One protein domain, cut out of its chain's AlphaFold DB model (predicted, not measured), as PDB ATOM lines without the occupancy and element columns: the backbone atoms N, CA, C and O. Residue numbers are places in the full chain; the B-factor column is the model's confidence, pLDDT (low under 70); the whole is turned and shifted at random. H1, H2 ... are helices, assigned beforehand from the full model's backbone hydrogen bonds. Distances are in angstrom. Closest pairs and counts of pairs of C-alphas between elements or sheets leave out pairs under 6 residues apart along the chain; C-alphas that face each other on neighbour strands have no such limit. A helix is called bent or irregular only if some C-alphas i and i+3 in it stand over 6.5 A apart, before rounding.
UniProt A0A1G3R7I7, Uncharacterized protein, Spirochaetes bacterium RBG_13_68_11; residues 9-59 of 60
ATOM      1  N   LYS A   9      26.596  -1.486  29.439       89.81
ATOM      2  CA  LYS A   9      25.904  -0.588  30.360       89.81
ATOM      3  C   LYS A   9      24.921  -1.338  31.266       89.81
ATOM      4  O   LYS A   9      24.915  -1.098  32.467       89.81
ATOM      5  N   GLU A  10      24.137  -2.266  30.717       92.62
ATOM      6  CA  GLU A  10      23.210  -3.088  31.513       92.62
ATOM      7  C   GLU A  10      23.955  -3.984  32.511       92.62
ATOM      8  O   GLU A  10      23.486  -4.179  33.628       92.62
ATOM      9  N   ILE A  11      25.133  -4.505  32.144       93.50
ATOM     10  CA  ILE A  11      25.974  -5.283  33.067       93.50
ATOM     11  C   ILE A  11      26.454  -4.412  34.226       93.50
ATOM     12  O   ILE A  11      26.346  -4.835  35.375       93.50
ATOM     13  N   GLU A  12      26.975  -3.217  33.935       92.12
ATOM     14  CA  GLU A  12      27.434  -2.279  34.966       92.12
ATOM     15  C   GLU A  12      26.287  -1.892  35.915       92.12
ATOM     16  O   GLU A  12      26.438  -1.970  37.136       92.12
ATOM     17  N   GLU A  13      25.121  -1.539  35.365       92.19
ATOM     18  CA  GLU A  13      23.933  -1.145  36.132       92.19
ATOM     19  C   GLU A  13      23.424  -2.275  37.032       92.19
ATOM     20  O   GLU A  13      23.206  -2.071  38.229       92.19
ATOM     21  N   LEU A  14      23.275  -3.486  36.486       93.94
ATOM     22  CA  LEU A  14      22.830  -4.646  37.256       93.94
ATOM     23  C   LEU A  14      23.842  -5.025  38.334       93.94
ATOM     24  O   LEU A  14      23.451  -5.349  39.452       93.94
ATOM     25  N   TYR A  15      25.136  -4.960  38.026       94.31
ATOM     26  CA  TYR A  15      26.175  -5.235  39.006       94.31
ATOM     27  C   TYR A  15      26.094  -4.272  40.190       94.31
ATOM     28  O   TYR A  15      26.074  -4.716  41.338       94.31
ATOM     29  N   VAL A  16      25.993  -2.965  39.934       92.69
ATOM     30  CA  VAL A  16      25.885  -1.973  41.009       92.69
ATOM     31  C   VAL A  16      24.588  -2.131  41.801       92.69
ATOM     32  O   VAL A  16      24.592  -1.961  43.018       92.69
ATOM     33  N   LEU A  17      23.485  -2.493  41.145       92.88
ATOM     34  CA  LEU A  17      22.210  -2.728  41.817       92.88
ATOM     35  C   LEU A  17      22.252  -3.948  42.755       92.88
ATOM     36  O   LEU A  17      21.668  -3.919  43.844       92.88
ATOM     37  N   LEU A  18      22.904  -5.027  42.315       94.06
ATOM     38  CA  LEU A  18      22.888  -6.327  42.985       94.06
ATOM     39  C   LEU A  18      24.006  -6.475  44.021       94.06
ATOM     40  O   LEU A  18      23.755  -7.017  45.095       94.06
ATOM     41  N   LYS A  19      25.214  -5.964  43.750       93.56
ATOM     42  CA  LYS A  19      26.389  -6.165  44.613       93.56
ATOM     43  C   LYS A  19      26.180  -5.739  46.077       93.56
ATOM     44  O   LYS A  19      26.581  -6.499  46.951       93.56
ATOM     45  N   PRO A  20      25.515  -4.612  46.403       93.06
ATOM     46  CA  PRO A  20      25.254  -4.229  47.795       93.06
ATOM     47  C   PRO A  20      24.333  -5.190  48.560       93.06
ATOM     48  O   PRO A  20      24.247  -5.108  49.780       93.06
ATOM     49  N   ARG A  21      23.600  -6.054  47.850       94.38
ATOM     50  CA  ARG A  21      22.630  -7.002  48.412       94.38
ATOM     51  C   ARG A  21      23.124  -8.445  48.367       94.38
ATOM     52  O   ARG A  21      22.347  -9.328  48.709       94.38
ATOM     53  N   GLU A  22      24.368  -8.682  47.950       94.88
ATOM     54  CA  GLU A  22      24.951 -10.011  47.708       94.88
ATOM     55  C   GLU A  22      24.650 -11.027  48.814       94.88
ATOM     56  O   GLU A  22      24.146 -12.104  48.515       94.88
ATOM     57  N   ASP A  23      24.835 -10.646  50.081       94.69
ATOM     58  CA  ASP A  23      24.616 -11.521  51.244       94.69
ATOM     59  C   ASP A  23      23.146 -11.935  51.454       94.69
ATOM     60  O   ASP A  23      22.845 -12.834  52.236       94.69
ATOM     61  N   SER A  24      22.218 -11.262  50.775       95.94
ATOM     62  CA  SER A  24      20.766 -11.474  50.853       95.94
ATOM     63  C   SER A  24      20.145 -11.897  49.523       95.94
ATOM     64  O   SER A  24      18.926 -12.047  49.438       95.94
ATOM     65  N   LEU A  25      20.952 -12.051  48.466       95.88
ATOM     66  CA  LEU A  25      20.450 -12.479  47.169       95.88
ATOM     67  C   LEU A  25      20.177 -13.979  47.191       95.88
ATOM     68  O   LEU A  25      21.068 -14.793  47.421       95.88
ATOM     69  N   GLU A  26      18.940 -14.341  46.879       96.75
ATOM     70  CA  GLU A  26      18.575 -15.724  46.604       96.75
ATOM     71  C   GLU A  26      18.908 -16.102  45.153       96.75
ATOM     72  O   GLU A  26      19.117 -15.256  44.272       96.75
ATOM     73  N   GLU A  27      18.936 -17.403  44.876       92.94
ATOM     74  CA  GLU A  27      18.997 -17.889  43.500       92.94
ATOM     75  C   GLU A  27      17.700 -17.540  42.742       92.94
ATOM     76  O   GLU A  27      16.617 -17.587  43.326       92.94
ATOM     77  N   PRO A  28      17.760 -17.199  41.438       93.31
ATOM     78  CA  PRO A  28      18.926 -17.246  40.543       93.31
ATOM     79  C   PRO A  28      19.775 -15.959  40.519       93.31
ATOM     80  O   PRO A  28      20.688 -15.832  39.698       93.31
ATOM     81  N   LEU A  29      19.454 -14.959  41.347       94.62
ATOM     82  CA  LEU A  29      20.085 -13.636  41.292       94.62
ATOM     83  C   LEU A  29      21.518 -13.650  41.830       94.62
ATOM     84  O   LEU A  29      22.370 -12.956  41.276       94.62
ATOM     85  N   ALA A  30      21.799 -14.474  42.842       95.56
ATOM     86  CA  ALA A  30      23.164 -14.724  43.299       95.56
ATOM     87  C   ALA A  30      24.035 -15.287  42.159       95.56
ATOM     88  O   ALA A  30      25.097 -14.739  41.849       95.56
ATOM     89  N   GLY A  31      23.547 -16.307  41.442       95.75
ATOM     90  CA  GLY A  31      24.228 -16.851  40.270       95.75
ATOM     91  C   GLY A  31      24.417 -15.840  39.132       95.75
ATOM     92  O   GLY A  31      25.448 -15.856  38.453       95.75
ATOM     93  N   LEU A  32      23.456 -14.933  38.922       94.75
ATOM     94  CA  LEU A  32      23.602 -13.833  37.964       94.75
ATOM     95  C   LEU A  32      24.709 -12.861  38.390       94.75
ATOM     96  O   LEU A  32      25.563 -12.539  37.563       94.75
ATOM     97  N   LEU A  33      24.739 -12.439  39.658       95.69
ATOM     98  CA  LEU A  33      25.754 -11.523  40.184       95.69
ATOM     99  C   LEU A  33      27.172 -12.066  39.959       95.69
ATOM    100  O   LEU A  33      28.021 -11.349  39.434       95.69
ATOM    101  N   VAL A  34      27.402 -13.354  40.226       94.88
ATOM    102  CA  VAL A  34      28.704 -14.004  39.987       94.88
ATOM    103  C   VAL A  34      29.119 -13.941  38.510       94.88
ATOM    104  O   VAL A  34      30.293 -13.751  38.185       94.88
ATOM    105  N   ARG A  35      28.171 -14.096  37.579       94.81
ATOM    106  CA  ARG A  35      28.464 -14.009  36.137       94.81
ATOM    107  C   ARG A  35      28.767 -12.578  35.697       94.81
ATOM    108  O   ARG A  35      29.656 -12.385  34.864       94.81
ATOM    109  N   LEU A  36      28.051 -11.597  36.246       94.38
ATOM    110  CA  LEU A  36      28.323 -10.179  36.013       94.38
ATOM    111  C   LEU A  36      29.723  -9.815  36.519       94.38
ATOM    112  O   LEU A  36      30.489  -9.206  35.779       94.38
ATOM    113  N   GLU A  37      30.093 -10.271  37.719       93.44
ATOM    114  CA  GLU A  37      31.422 -10.045  38.296       93.44
ATOM    115  C   GLU A  37      32.545 -10.570  37.424       93.44
ATOM    116  O   GLU A  37      33.458  -9.821  37.097       93.44
ATOM    117  N   ARG A  38      32.458 -11.832  36.994       93.44
ATOM    118  CA  ARG A  38      33.459 -12.409  36.088       93.44
ATOM    119  C   ARG A  38      33.584 -11.596  34.805       93.44
ATOM    120  O   ARG A  38      34.683 -11.239  34.408       93.44
ATOM    121  N   THR A  39      32.449 -11.237  34.208       92.38
ATOM    122  CA  THR A  39      32.430 -10.455  32.967       92.38
ATOM    123  C   THR A  39      33.086  -9.085  33.145       92.38
ATOM    124  O   THR A  39      33.775  -8.620  32.241       92.38
ATOM    125  N   LEU A  40      32.877  -8.428  34.288       92.12
ATOM    126  CA  LEU A  40      33.476  -7.129  34.578       92.12
ATOM    127  C   LEU A  40      34.964  -7.252  34.921       92.12
ATOM    128  O   LEU A  40      35.754  -6.474  34.404       92.12
ATOM    129  N   TYR A  41      35.361  -8.237  35.727       90.50
ATOM    130  CA  TYR A  41      36.760  -8.461  36.112       90.50
ATOM    131  C   TYR A  41      37.643  -8.899  34.939       90.50
ATOM    132  O   TYR A  41      38.813  -8.534  34.894       90.50
ATOM    133  N   ASP A  42      37.086  -9.611  33.958       90.62
ATOM    134  CA  ASP A  42      37.809  -9.971  32.732       90.62
ATOM    135  C   ASP A  42      38.070  -8.756  31.822       90.62
ATOM    136  O   ASP A  42      38.923  -8.808  30.935       90.62
ATOM    137  N   ARG A  43      37.311  -7.667  31.996       88.44
ATOM    138  CA  ARG A  43      37.283  -6.527  31.066       88.44
ATOM    139  C   ARG A  43      37.812  -5.229  31.645       88.44
ATOM    140  O   ARG A  43      38.279  -4.389  30.882       88.44
ATOM    141  N   LEU A  44      37.672  -5.045  32.950       89.38
ATOM    142  CA  LEU A  44      37.989  -3.815  33.654       89.38
ATOM    143  C   LEU A  44      39.113  -4.072  34.646       89.38
ATOM    144  O   LEU A  44      39.114  -5.048  35.395       89.38
ATOM    145  N   THR A  45      40.045  -3.135  34.695       90.81
ATOM    146  CA  THR A  45      41.012  -3.039  35.783       90.81
ATOM    147  C   THR A  45      40.318  -2.674  37.098       90.81
ATOM    148  O   THR A  45      39.198  -2.154  37.119       90.81
ATOM    149  N   ILE A  46      41.009  -2.899  38.219       86.19
ATOM    150  CA  ILE A  46      40.520  -2.539  39.560       86.19
ATOM    151  C   ILE A  46      40.133  -1.049  39.619       86.19
ATOM    152  O   ILE A  46      39.040  -0.717  40.075       86.19
ATOM    153  N   ASP A  47      40.964  -0.165  39.061       88.06
ATOM    154  CA  ASP A  47      40.712   1.282  39.036       88.06
ATOM    155  C   ASP A  47      39.485   1.662  38.189       88.06
ATOM    156  O   ASP A  47      38.807   2.661  38.437       88.06
ATOM    157  N   GLU A  48      39.194   0.905  37.131       90.50
ATOM    158  CA  GLU A  48      38.008   1.117  36.295       90.50
ATOM    159  C   GLU A  48      36.730   0.648  36.995       90.50
ATOM    160  O   GLU A  48      35.711   1.339  36.919       90.50
ATOM    161  N   LEU A  49      36.797  -0.464  37.732       88.56
ATOM    162  CA  LEU A  49      35.711  -0.955  38.584       88.56
ATOM    163  C   LEU A  49      35.382   0.017  39.714       88.56
ATOM    164  O   LEU A  49      34.209   0.282  39.984       88.56
ATOM    165  N   GLU A  50      36.402   0.570  40.366       86.56
ATOM    166  CA  GLU A  50      36.204   1.551  41.430       86.56
ATOM    167  C   GLU A  50      35.574   2.834  40.879       86.56
ATOM    168  O   GLU A  50      34.548   3.294  41.387       86.56
ATOM    169  N   ARG A  51      36.090   3.352  39.755       89.19
ATOM    170  CA  ARG A  51      35.480   4.495  39.056       89.19
ATOM    171  C   ARG A  51      34.041   4.218  38.639       89.19
ATOM    172  O   ARG A  51      33.206   5.112  38.742       89.19
ATOM    173  N   MET A  52      33.738   3.011  38.166       89.81
ATOM    174  CA  MET A  52      32.374   2.606  37.834       89.81
ATOM    175  C   MET A  52      31.462   2.691  39.056       89.81
ATOM    176  O   MET A  52      30.450   3.383  38.990       89.81
ATOM    177  N   ARG A  53      31.839   2.079  40.185       84.62
ATOM    178  CA  ARG A  53      31.051   2.146  41.428       84.62
ATOM    179  C   ARG A  53      30.792   3.590  41.865       84.62
ATOM    180  O   ARG A  53      29.654   3.924  42.190       84.62
ATOM    181  N   LEU A  54      31.808   4.454  41.782       85.75
ATOM    182  CA  LEU A  54      31.699   5.869  42.149       85.75
ATOM    183  C   LEU A  54      30.680   6.645  41.294       85.75
ATOM    184  O   LEU A  54      29.913   7.445  41.837       85.75
ATOM    185  N   ARG A  55      30.626   6.395  39.975       84.31
ATOM    186  CA  ARG A  55      29.658   7.050  39.065       84.31
ATOM    187  C   ARG A  55      28.211   6.796  39.485       84.31
ATOM    188  O   ARG A  55      27.379   7.701  39.423       84.31
ATOM    189  N   PHE A  56      27.918   5.576  39.918       75.88
ATOM    190  CA  PHE A  56      26.562   5.185  40.289       75.88
ATOM    191  C   PHE A  56      26.193   5.598  41.717       75.88
ATOM    192  O   PHE A  56      25.052   5.992  41.944       75.88
ATOM    193  N   SER A  57      27.148   5.620  42.655       69.75
ATOM    194  CA  SER A  57      26.909   6.162  44.003       69.75
ATOM    195  C   SER A  57      26.659   7.673  44.025       69.75
ATOM    196  O   SER A  57      26.000   8.160  44.931       69.75
ATOM    197  N   ALA A  58      27.162   8.421  43.037       61.62
ATOM    198  CA  ALA A  58      26.920   9.861  42.914       61.62
ATOM    199  C   ALA A  58      25.574  10.209  42.244       61.62
ATOM    200  O   ALA A  58      25.191  11.376  42.216       61.62
ATOM    201  N   SER A  59      24.882   9.214  41.679       55.88
ATOM    202  CA  SER A  59      23.643   9.390  40.907       55.88
ATOM    203  C   SER A  59      22.391   8.866  41.634       55.88
ATOM    204  O   SER A  59      21.335   8.791  41.009       55.88
TER     205      SER A  59
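Overview. This is residues 9 to 59 of the 60 residues of an uncharacterized protein of Spirochaetes bacterium RBG_13_68_11 (UniProt A0A1G3R7I7). The kinked helix H1 crosses the mouth of an open V made by H2 and H3, and H2 packs on H1 at a steep tilt. The printed part has 51 residues with three named helices, H1, H2 and H3 in chain order, and no named strand; the class is all helix. It is compact, with a radius of gyration of the C-alphas of 10.8 A and spans of 29 by 25 by 18 A.

Along the chain. H1, residues 9 to 24, is 23.8 A long and begins at C-alpha 9 (25.904, -0.588, 30.360). It has a kink of 42 degrees near residue 18 and is irregular: C-alphas 20 and 23 are 8.1 A apart. H2, residues 29 to 41, is 18.2 A long. H3, residues 46 to 57, is 16.8 A long and ends at C-alpha 57 (26.909, 6.162, 44.003).

Arrangement. H1 and H2 touch, closest at the C-alphas of Tyr 15 and Leu 36, 6.2 A apart; they run opposite ways at a steep tilt of 52 degrees. H1 with residues 12 to 16 alone and H3 with residues 52 to 56 alone only just touch, with 3 pairs of C-alphas within 8 A; the closest are Val 16 and Arg 53, 6.6 A. H2 and H3 are close but not clearly touching, the closest C-alphas, of Leu 40 and Leu 49, being 7.7 A apart. In H2 and H3 every O i to N i+4 pair is within hydrogen-bond range, in H1 8 of 12.

Size, cuts and confidence. The C-alphas farthest apart, of Glu 27 and Asp 47, are 29.3 A apart. The printed part has no cut, and both links are tight. Mean pLDDT of the printed part is 90.0; residues 57 to 59 are under 70.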